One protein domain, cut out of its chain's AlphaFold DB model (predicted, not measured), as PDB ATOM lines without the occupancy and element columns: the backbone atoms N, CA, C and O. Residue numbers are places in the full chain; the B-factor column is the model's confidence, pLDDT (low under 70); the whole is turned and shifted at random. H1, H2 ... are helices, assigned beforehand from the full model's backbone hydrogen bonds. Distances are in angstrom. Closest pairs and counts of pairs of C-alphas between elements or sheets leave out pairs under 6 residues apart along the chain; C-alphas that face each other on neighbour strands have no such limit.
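AT A GLANCE: This is residues 299 to 369 of the 447 residues of an uncharacterized protein of Planctomycetes bacterium TMED75 (UniProt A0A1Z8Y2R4). A shorter helix, H1, runs out to a tight link, and the long helix H2 folds back past it; the two stand off at the link, come nearest close to H1's start, and H2 then runs on as a free arm, residues 346 to 369. The printed part has 71 residues with two named helices, H1 then H2, and no named strand: all helix. It is extended, with a radius of gyration of the C-alphas of 20.1 A and spans of 69 by 18 by 17 A.

HOW THE PARTS SIT: H1, residues 299 to 321, and H2, residues 327 to 369, are close but not clearly touching; their closest C-alphas, of Arg 303 and Met 338, are 7.9 A apart. They run opposite ways at a steep tilt of 35.1 degrees, only just past shallow. In H1 and H2 every O i to N i+4 pair is within hydrogen-bond range.

IN THESE COORDINATES: H1 measures 32.2 A from C-alpha 299 at (-83.920, 28.406, -41.428) to C-alpha 321. H2 measures 62.7 A, ending with C-alpha 369 at (-89.364, 66.489, -36.009).

THE WHOLE: The two farthest C-alphas, of Gly 322 and Asp 369, are 68.7 A apart. The printed part has no cut. Residues 323 to 324 and 367 to 369 have pLDDT under 70.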
ATOM      1  N   ARG A 299     -83.961  29.250 -42.637       77.00
ATOM      2  CA  ARG A 299     -83.920  28.406 -41.428       77.00
ATOM      3  C   ARG A 299     -83.733  26.928 -41.777       77.00
ATOM      4  O   ARG A 299     -82.943  26.240 -41.145       77.00
ATOM      5  N   GLU A 300     -84.437  26.460 -42.805       80.81
ATOM      6  CA  GLU A 300     -84.354  25.081 -43.293       80.81
ATOM      7  C   GLU A 300     -82.967  24.775 -43.876       80.81
ATOM      8  O   GLU A 300     -82.425  23.699 -43.649       80.81
ATOM      9  N   ASN A 301     -82.381  25.723 -44.613       81.19
ATOM     10  CA  ASN A 301     -81.065  25.554 -45.230       81.19
ATOM     11  C   ASN A 301     -79.931  25.576 -44.198       81.19
ATOM     12  O   ASN A 301     -79.038  24.741 -44.282       81.19
ATOM     13  N   VAL A 302     -79.987  26.477 -43.211       77.88
ATOM     14  CA  VAL A 302     -79.007  26.513 -42.113       77.88
ATOM     15  C   VAL A 302     -79.113  25.246 -41.267       77.88
ATOM     16  O   VAL A 302     -78.098  24.612 -41.000       77.88
ATOM     17  N   ARG A 303     -80.336  24.808 -40.931       80.19
ATOM     18  CA  ARG A 303     -80.562  23.523 -40.250       80.19
ATOM     19  C   ARG A 303     -79.974  22.358 -41.036       80.19
ATOM     20  O   ARG A 303     -79.290  21.529 -40.457       80.19
ATOM     21  N   ARG A 304     -80.217  22.296 -42.349       85.19
ATOM     22  CA  ARG A 304     -79.695  21.216 -43.196       85.19
ATOM     23  C   ARG A 304     -78.170  21.188 -43.201       85.19
ATOM     24  O   ARG A 304     -77.598  20.140 -42.954       85.19
ATOM     25  N   MET A 305     -77.538  22.341 -43.403       84.81
ATOM     26  CA  MET A 305     -76.080  22.460 -43.460       84.81
ATOM     27  C   MET A 305     -75.410  22.063 -42.137       84.81
ATOM     28  O   MET A 305     -74.401  21.365 -42.143       84.81
ATOM     29  N   ILE A 306     -75.980  22.472 -40.998       80.00
ATOM     30  CA  ILE A 306     -75.445  22.095 -39.682       80.00
ATOM     31  C   ILE A 306     -75.630  20.597 -39.431       80.00
ATOM     32  O   ILE A 306     -74.734  19.963 -38.890       80.00
ATOM     33  N   MET A 307     -76.755  20.016 -39.849       82.81
ATOM     34  CA  MET A 307     -77.016  18.586 -39.659       82.81
ATOM     35  C   MET A 307     -76.143  17.708 -40.550       82.81
ATOM     36  O   MET A 307     -75.670  16.682 -40.084       82.81
ATOM     37  N   GLU A 308     -75.891  18.127 -41.791       85.62
ATOM     38  CA  GLU A 308     -74.951  17.453 -42.693       85.62
ATOM     39  C   GLU A 308     -73.542  17.445 -42.088       85.62
ATOM     40  O   GLU A 308     -72.921  16.392 -41.991       85.62
ATOM     41  N   ARG A 309     -73.083  18.590 -41.569       82.69
ATOM     42  CA  ARG A 309     -71.768  18.693 -40.927       82.69
ATOM     43  C   ARG A 309     -71.684  17.937 -39.599       82.69
ATOM     44  O   ARG A 309     -70.672  17.304 -39.320       82.69
ATOM     45  N   PHE A 310     -72.743  17.981 -38.793       83.69
ATOM     46  CA  PHE A 310     -72.822  17.229 -37.545       83.69
ATOM     47  C   PHE A 310     -72.793  15.726 -37.814       83.69
ATOM     48  O   PHE A 310     -72.065  15.013 -37.141       83.69
ATOM     49  N   ASP A 311     -73.549  15.235 -38.798       83.25
ATOM     50  CA  ASP A 311     -73.549  13.814 -39.140       83.25
ATOM     51  C   ASP A 311     -72.169  13.337 -39.629       83.25
ATOM     52  O   ASP A 311     -71.793  12.213 -39.308       83.25
ATOM     53  N   GLU A 312     -71.400  14.179 -40.331       83.38
ATOM     54  CA  GLU A 312     -70.021  13.874 -40.743       83.38
ATOM     55  C   GLU A 312     -69.036  13.880 -39.556       83.38
ATOM     56  O   GLU A 312     -68.385  12.870 -39.288       83.38
ATOM     57  N   GLU A 313     -68.959  14.976 -38.793       82.94
ATOM     58  CA  GLU A 313     -67.988  15.119 -37.692       82.94
ATOM     59  C   GLU A 313     -68.291  14.170 -36.516       82.94
ATOM     60  O   GLU A 313     -67.379  13.632 -35.882       82.94
ATOM     61  N   PHE A 314     -69.572  13.922 -36.229       80.25
ATOM     62  CA  PHE A 314     -69.994  13.031 -35.149       80.25
ATOM     63  C   PHE A 314     -69.737  11.560 -35.489       80.25
ATOM     64  O   PHE A 314     -69.333  10.793 -34.615       80.25
ATOM     65  N   GLU A 315     -69.934  11.136 -36.745       78.19
ATOM     66  CA  GLU A 315     -69.606   9.763 -37.145       78.19
ATOM     67  C   GLU A 315     -68.099   9.493 -37.090       78.19
ATOM     68  O   GLU A 315     -67.703   8.414 -36.641       78.19
ATOM     69  N   ASP A 316     -67.266  10.467 -37.459       81.94
ATOM     70  CA  ASP A 316     -65.810  10.334 -37.389       81.94
ATOM     71  C   ASP A 316     -65.312  10.217 -35.938       81.94
ATOM     72  O   ASP A 316     -64.555   9.294 -35.625       81.94
ATOM     73  N   GLN A 317     -65.816  11.052 -35.020       77.69
ATOM     74  CA  GLN A 317     -65.452  10.985 -33.596       77.69
ATOM     75  C   GLN A 317     -65.895   9.675 -32.928       77.69
ATOM     76  O   GLN A 317     -65.161   9.093 -32.129       77.69
ATOM     77  N   LEU A 318     -67.083   9.166 -33.261       74.94
ATOM     78  CA  LEU A 318     -67.560   7.896 -32.706       74.94
ATOM     79  C   LEU A 318     -66.802   6.691 -33.247       74.94
ATOM     80  O   LEU A 318     -66.565   5.724 -32.519       74.94
ATOM     81  N   ARG A 319     -66.409   6.747 -34.522       76.25
ATOM     82  CA  ARG A 319     -65.579   5.717 -35.139       76.25
ATOM     83  C   ARG A 319     -64.190   5.684 -34.510       76.25
ATOM     84  O   ARG A 319     -63.655   4.595 -34.314       76.25
ATOM     85  N   GLU A 320     -63.644   6.845 -34.161       81.56
ATOM     86  CA  GLU A 320     -62.364   6.976 -33.463       81.56
ATOM     87  C   GLU A 320     -62.427   6.439 -32.021       81.56
ATOM     88  O   GLU A 320     -61.485   5.795 -31.563       81.56
ATOM     89  N   GLN A 321     -63.561   6.600 -31.331       76.00
ATOM     90  CA  GLN A 321     -63.743   6.133 -29.948       76.00
ATOM     91  C   GLN A 321     -64.211   4.672 -29.815       76.00
ATOM     92  O   GLN A 321     -64.332   4.162 -28.702       76.00
ATOM     93  N   GLY A 322     -64.489   3.974 -30.924       76.69
ATOM     94  CA  GLY A 322     -64.868   2.554 -30.918       76.69
ATOM     95  C   GLY A 322     -66.185   2.233 -30.195       76.69
ATOM     96  O   GLY A 322     -66.480   1.062 -29.951       76.69
ATOM     97  N   ALA A 323     -66.984   3.247 -29.853       68.25
ATOM     98  CA  ALA A 323     -68.226   3.088 -29.110       68.25
ATOM     99  C   ALA A 323     -69.396   2.807 -30.073       68.25
ATOM    100  O   ALA A 323     -69.731   3.656 -30.904       68.25
ATOM    101  N   PRO A 324     -70.071   1.644 -29.983       63.97
ATOM    102  CA  PRO A 324     -71.243   1.367 -30.801       63.97
ATOM    103  C   PRO A 324     -72.439   2.166 -30.272       63.97
ATOM    104  O   PRO A 324     -73.193   1.705 -29.413       63.97
ATOM    105  N   ILE A 325     -72.637   3.378 -30.788       71.31
ATOM    106  CA  ILE A 325     -73.847   4.150 -30.507       71.31
ATOM    107  C   ILE A 325     -75.004   3.555 -31.308       71.31
ATOM    108  O   ILE A 325     -74.965   3.466 -32.536       71.31
ATOM    109  N   ASN A 326     -76.060   3.133 -30.609       80.56
ATOM    110  CA  ASN A 326     -77.273   2.677 -31.274       80.56
ATOM    111  C   ASN A 326     -77.987   3.861 -31.959       80.56
ATOM    112  O   ASN A 326     -77.915   5.008 -31.514       80.56
ATOM    113  N   GLY A 327     -78.717   3.589 -33.045       81.12
ATOM    114  CA  GLY A 327     -79.404   4.642 -33.804       81.12
ATOM    115  C   GLY A 327     -80.377   5.488 -32.969       81.12
ATOM    116  O   GLY A 327     -80.607   6.650 -33.290       81.12
ATOM    117  N   ALA A 328     -80.901   4.952 -31.860       75.62
ATOM    118  CA  ALA A 328     -81.805   5.672 -30.965       75.62
ATOM    119  C   ALA A 328     -81.094   6.770 -30.156       75.62
ATOM    120  O   ALA A 328     -81.634   7.861 -29.981       75.62
ATOM    121  N   MET A 329     -79.873   6.513 -29.687       77.56
ATOM    122  CA  MET A 329     -79.062   7.503 -28.982       77.56
ATOM    123  C   MET A 329     -78.560   8.585 -29.945       77.56
ATOM    124  O   MET A 329     -78.611   9.763 -29.594       77.56
ATOM    125  N   ARG A 330     -78.203   8.213 -31.185       78.75
ATOM    126  CA  ARG A 330     -77.893   9.173 -32.260       78.75
ATOM    127  C   ARG A 330     -79.063  10.124 -32.512       78.75
ATOM    128  O   ARG A 330     -78.888  11.338 -32.498       78.75
ATOM    129  N   GLU A 331     -80.265   9.580 -32.673       82.12
ATOM    130  CA  GLU A 331     -81.465  10.382 -32.921       82.12
ATOM    131  C   GLU A 331     -81.833  11.267 -31.718       82.12
ATOM    132  O   GLU A 331     -82.300  12.394 -31.877       82.12
ATOM    133  N   ARG A 332     -81.577  10.803 -30.489       80.69
ATOM    134  CA  ARG A 332     -81.803  11.599 -29.277       80.69
ATOM    135  C   ARG A 332     -80.849  12.791 -29.188       80.69
ATOM    136  O   ARG A 332     -81.304  13.895 -28.902       80.69
ATOM    137  N   ILE A 333     -79.562  12.588 -29.470       80.19
ATOM    138  CA  ILE A 333     -78.555  13.662 -29.494       80.19
ATOM    139  C   ILE A 333     -78.888  14.669 -30.600       80.19
ATOM    140  O   ILE A 333     -78.952  15.870 -30.340       80.19
ATOM    141  N   ARG A 334     -79.221  14.173 -31.797       82.06
ATOM    142  CA  ARG A 334     -79.678  14.982 -32.931       82.06
ATOM    143  C   ARG A 334     -80.863  15.882 -32.555       82.06
ATOM    144  O   ARG A 334     -80.847  17.081 -32.828       82.06
ATOM    145  N   ASN A 335     -81.868  15.331 -31.877       82.06
ATOM    146  CA  ASN A 335     -83.041  16.094 -31.449       82.06
ATOM    147  C   ASN A 335     -82.720  17.150 -30.380       82.06
ATOM    148  O   ASN A 335     -83.265  18.251 -30.444       82.06
ATOM    149  N   MET A 336     -81.821  16.863 -29.431       83.75
ATOM    150  CA  MET A 336     -81.396  17.861 -28.438       83.75
ATOM    151  C   MET A 336     -80.668  19.043 -29.087       83.75
ATOM    152  O   MET A 336     -80.929  20.193 -28.737       83.75
ATOM    153  N   ILE A 337     -79.795  18.774 -30.063       80.62
ATOM    154  CA  ILE A 337     -79.063  19.819 -30.790       80.62
ATOM    155  C   ILE A 337     -80.036  20.684 -31.596       80.62
ATOM    156  O   ILE A 337     -79.963  21.909 -31.529       80.62
ATOM    157  N   MET A 338     -81.018  20.075 -32.270       80.25
ATOM    158  CA  MET A 338     -82.055  20.818 -33.000       80.25
ATOM    159  C   MET A 338     -82.892  21.717 -32.091       80.25
ATOM    160  O   MET A 338     -83.131  22.875 -32.430       80.25
ATOM    161  N   GLN A 339     -83.302  21.214 -30.924       83.94
ATOM    162  CA  GLN A 339     -84.055  22.008 -29.954       83.94
ATOM    163  C   GLN A 339     -83.240  23.198 -29.444       83.94
ATOM    164  O   GLN A 339     -83.766  24.307 -29.355       83.94
ATOM    165  N   ARG A 340     -81.951  22.994 -29.152       81.56
ATOM    166  CA  ARG A 340     -81.067  24.073 -28.708       81.56
ATOM    167  C   ARG A 340     -80.842  25.120 -29.798       81.56
ATOM    168  O   ARG A 340     -80.993  26.306 -29.525       81.56
ATOM    169  N   MET A 341     -80.565  24.693 -31.030       77.12
ATOM    170  CA  MET A 341     -80.400  25.605 -32.165       77.12
ATOM    171  C   MET A 341     -81.660  26.424 -32.439       77.12
ATOM    172  O   MET A 341     -81.565  27.601 -32.771       77.12
ATOM    173  N   ASP A 342     -82.841  25.826 -32.294       80.25
ATOM    174  CA  ASP A 342     -84.097  26.546 -32.470       80.25
ATOM    175  C   ASP A 342     -84.311  27.620 -31.407       80.25
ATOM    176  O   ASP A 342     -84.709  28.733 -31.751       80.25
ATOM    177  N   MET A 343     -83.993  27.316 -30.147       79.81
ATOM    178  CA  MET A 343     -84.045  28.304 -29.069       79.81
ATOM    179  C   MET A 343     -83.059  29.453 -29.310       79.81
ATOM    180  O   MET A 343     -83.452  30.615 -29.231       79.81
ATOM    181  N   GLU A 344     -81.809  29.149 -29.672       78.94
ATOM    182  CA  GLU A 344     -80.780  30.164 -29.935       78.94
ATOM    183  C   GLU A 344     -81.108  31.015 -31.178       78.94
ATOM    184  O   GLU A 344     -80.902  32.233 -31.183       78.94
ATOM    185  N   PHE A 345     -81.667  30.404 -32.229       81.06
ATOM    186  CA  PHE A 345     -82.101  31.114 -33.431       81.06
ATOM    187  C   PHE A 345     -83.273  32.057 -33.136       81.06
ATOM    188  O   PHE A 345     -83.254  33.214 -33.564       81.06
ATOM    189  N   ASP A 346     -84.277  31.596 -32.388       80.75
ATOM    190  CA  ASP A 346     -85.430  32.416 -32.014       80.75
ATOM    191  C   ASP A 346     -85.039  33.556 -31.058       80.75
ATOM    192  O   ASP A 346     -85.568  34.665 -31.185       80.75
ATOM    193  N   GLU A 347     -84.074  33.337 -30.160       80.38
ATOM    194  CA  GLU A 347     -83.528  34.373 -29.276       80.38
ATOM    195  C   GLU A 347     -82.791  35.461 -30.072       80.38
ATOM    196  O   GLU A 347     -83.127  36.648 -29.962       80.38
ATOM    197  N   ARG A 348     -81.873  35.068 -30.968       78.75
ATOM    198  CA  ARG A 348     -81.154  36.008 -31.845       78.75
ATOM    199  C   ARG A 348     -82.106  36.782 -32.756       78.75
ATOM    200  O   ARG A 348     -82.044  38.010 -32.815       78.75
ATOM    201  N   MET A 349     -83.046  36.100 -33.415       77.69
ATOM    202  CA  MET A 349     -84.029  36.749 -34.291       77.69
ATOM    203  C   MET A 349     -85.019  37.625 -33.515       77.69
ATOM    204  O   MET A 349     -85.491  38.648 -34.028       77.69
ATOM    205  N   GLY A 350     -85.346  37.253 -32.276       80.56
ATOM    206  CA  GLY A 350     -86.154  38.055 -31.365       80.56
ATOM    207  C   GLY A 350     -85.492  39.394 -31.046       80.56
ATOM    208  O   GLY A 350     -86.141  40.444 -31.134       80.56
ATOM    209  N   ASP A 351     -84.196  39.377 -30.752       79.50
ATOM    210  CA  ASP A 351     -83.415  40.577 -30.463       79.50
ATOM    211  C   ASP A 351     -83.147  41.435 -31.703       79.50
ATOM    212  O   ASP A 351     -83.298  42.662 -31.641       79.50
ATOM    213  N   GLU A 352     -82.898  40.816 -32.857       75.56
ATOM    214  CA  GLU A 352     -82.789  41.484 -34.160       75.56
ATOM    215  C   GLU A 352     -84.084  42.250 -34.498       75.56
ATOM    216  O   GLU A 352     -84.080  43.444 -34.821       75.56
ATOM    217  N   ARG A 353     -85.246  41.603 -34.318       77.19
ATOM    218  CA  ARG A 353     -86.565  42.231 -34.512       77.19
ATOM    219  C   ARG A 353     -86.804  43.374 -33.529       77.19
ATOM    220  O   ARG A 353     -87.417  44.382 -33.896       77.19
ATOM    221  N   ARG A 354     -86.331  43.255 -32.283       78.94
ATOM    222  CA  ARG A 354     -86.406  44.337 -31.284       78.94
ATOM    223  C   ARG A 354     -85.526  45.526 -31.680       78.94
ATOM    224  O   ARG A 354     -85.989  46.661 -31.542       78.94
ATOM    225  N   ARG A 355     -84.316  45.297 -32.207       78.00
ATOM    226  CA  ARG A 355     -83.417  46.350 -32.725       78.00
ATOM    227  C   ARG A 355     -84.009  47.039 -33.956       78.00
ATOM    228  O   ARG A 355     -84.198  48.252 -33.933       78.00
ATOM    229  N   SER A 356     -84.466  46.270 -34.943       79.88
ATOM    230  CA  SER A 356     -85.109  46.798 -36.156       79.88
ATOM    231  C   SER A 356     -86.359  47.642 -35.852       79.88
ATOM    232  O   SER A 356     -86.561  48.719 -36.424       79.88
ATOM    233  N   ARG A 357     -87.181  47.233 -34.870       80.38
ATOM    234  CA  ARG A 357     -88.326  48.042 -34.403       80.38
ATOM    235  C   ARG A 357     -87.896  49.339 -33.717       80.38
ATOM    236  O   ARG A 357     -88.583  50.351 -33.878       80.38
ATOM    237  N   LYS A 358     -86.798  49.334 -32.953       84.44
ATOM    238  CA  LYS A 358     -86.243  50.550 -32.333       84.44
ATOM    239  C   LYS A 358     -85.742  51.526 -33.401       84.44
ATOM    240  O   LYS A 358     -86.110  52.699 -33.342       84.44
ATOM    241  N   ASP A 359     -85.034  51.044 -34.416       79.75
ATOM    242  CA  ASP A 359     -84.528  51.891 -35.504       79.75
ATOM    243  C   ASP A 359     -85.637  52.438 -36.401       79.75
ATOM    244  O   ASP A 359     -85.648  53.627 -36.726       79.75
ATOM    245  N   SER A 360     -86.644  51.620 -36.713       76.38
ATOM    246  CA  SER A 360     -87.833  52.061 -37.455       76.38
ATOM    247  C   SER A 360     -88.596  53.162 -36.703       76.38
ATOM    248  O   SER A 360     -89.052  54.135 -37.306       76.38
ATOM    249  N   ARG A 361     -88.704  53.060 -35.367       81.38
ATOM    250  CA  ARG A 361     -89.297  54.116 -34.523       81.38
ATOM    251  C   ARG A 361     -88.429  55.371 -34.483       81.38
ATOM    252  O   ARG A 361     -88.976  56.471 -34.507       81.38
ATOM    253  N   LYS A 362     -87.101  55.222 -34.457       83.06
ATOM    254  CA  LYS A 362     -86.152  56.344 -34.475       83.06
ATOM    255  C   LYS A 362     -86.235  57.127 -35.788       83.06
ATOM    256  O   LYS A 362     -86.338  58.348 -35.744       83.06
ATOM    257  N   ARG A 363     -86.302  56.439 -36.935       76.75
ATOM    258  CA  ARG A 363     -86.507  57.067 -38.255       76.75
ATOM    259  C   ARG A 363     -87.854  57.787 -38.348       76.75
ATOM    260  O   ARG A 363     -87.902  58.922 -38.805       76.75
ATOM    261  N   ARG A 364     -88.933  57.175 -37.843       70.88
ATOM    262  CA  ARG A 364     -90.258  57.817 -37.803       70.88
ATOM    263  C   ARG A 364     -90.306  59.068 -36.922       70.88
ATOM    264  O   ARG A 364     -90.954  60.025 -37.316       70.88
ATOM    265  N   ARG A 365     -89.626  59.087 -35.768       72.56
ATOM    266  CA  ARG A 365     -89.514  60.311 -34.948       72.56
ATOM    267  C   ARG A 365     -88.723  61.404 -35.659       72.56
ATOM    268  O   ARG A 365     -89.204  62.523 -35.720       72.56
ATOM    269  N   GLY A 366     -87.594  61.054 -36.278       70.50
ATOM    270  CA  GLY A 366     -86.795  62.012 -37.044       70.50
ATOM    271  C   GLY A 366     -87.580  62.702 -38.165       70.50
ATOM    272  O   GLY A 366     -87.429  63.903 -38.335       70.50
ATOM    273  N   MET A 367     -88.464  61.979 -38.868       64.75
ATOM    274  CA  MET A 367     -89.314  62.566 -39.918       64.75
ATOM    275  C   MET A 367     -90.412  63.496 -39.379       64.75
ATOM    276  O   MET A 367     -90.797  64.438 -40.065       64.75
ATOM    277  N   ILE A 368     -90.927  63.238 -38.173       64.12
ATOM    278  CA  ILE A 368     -91.941  64.094 -37.534       64.12
ATOM    279  C   ILE A 368     -91.295  65.395 -37.048       64.12
ATOM    280  O   ILE A 368     -91.866  66.465 -37.237       64.12
ATOM    281  N   ASP A 369     -90.083  65.314 -36.497       54.44
ATOM    282  CA  ASP A 369     -89.364  66.489 -36.009       54.44
ATOM    283  C   ASP A 369     -88.895  67.382 -37.176       54.44
ATOM    284  O   ASP A 369     -89.043  68.601 -37.103       54.44
TER     285      ASP A 369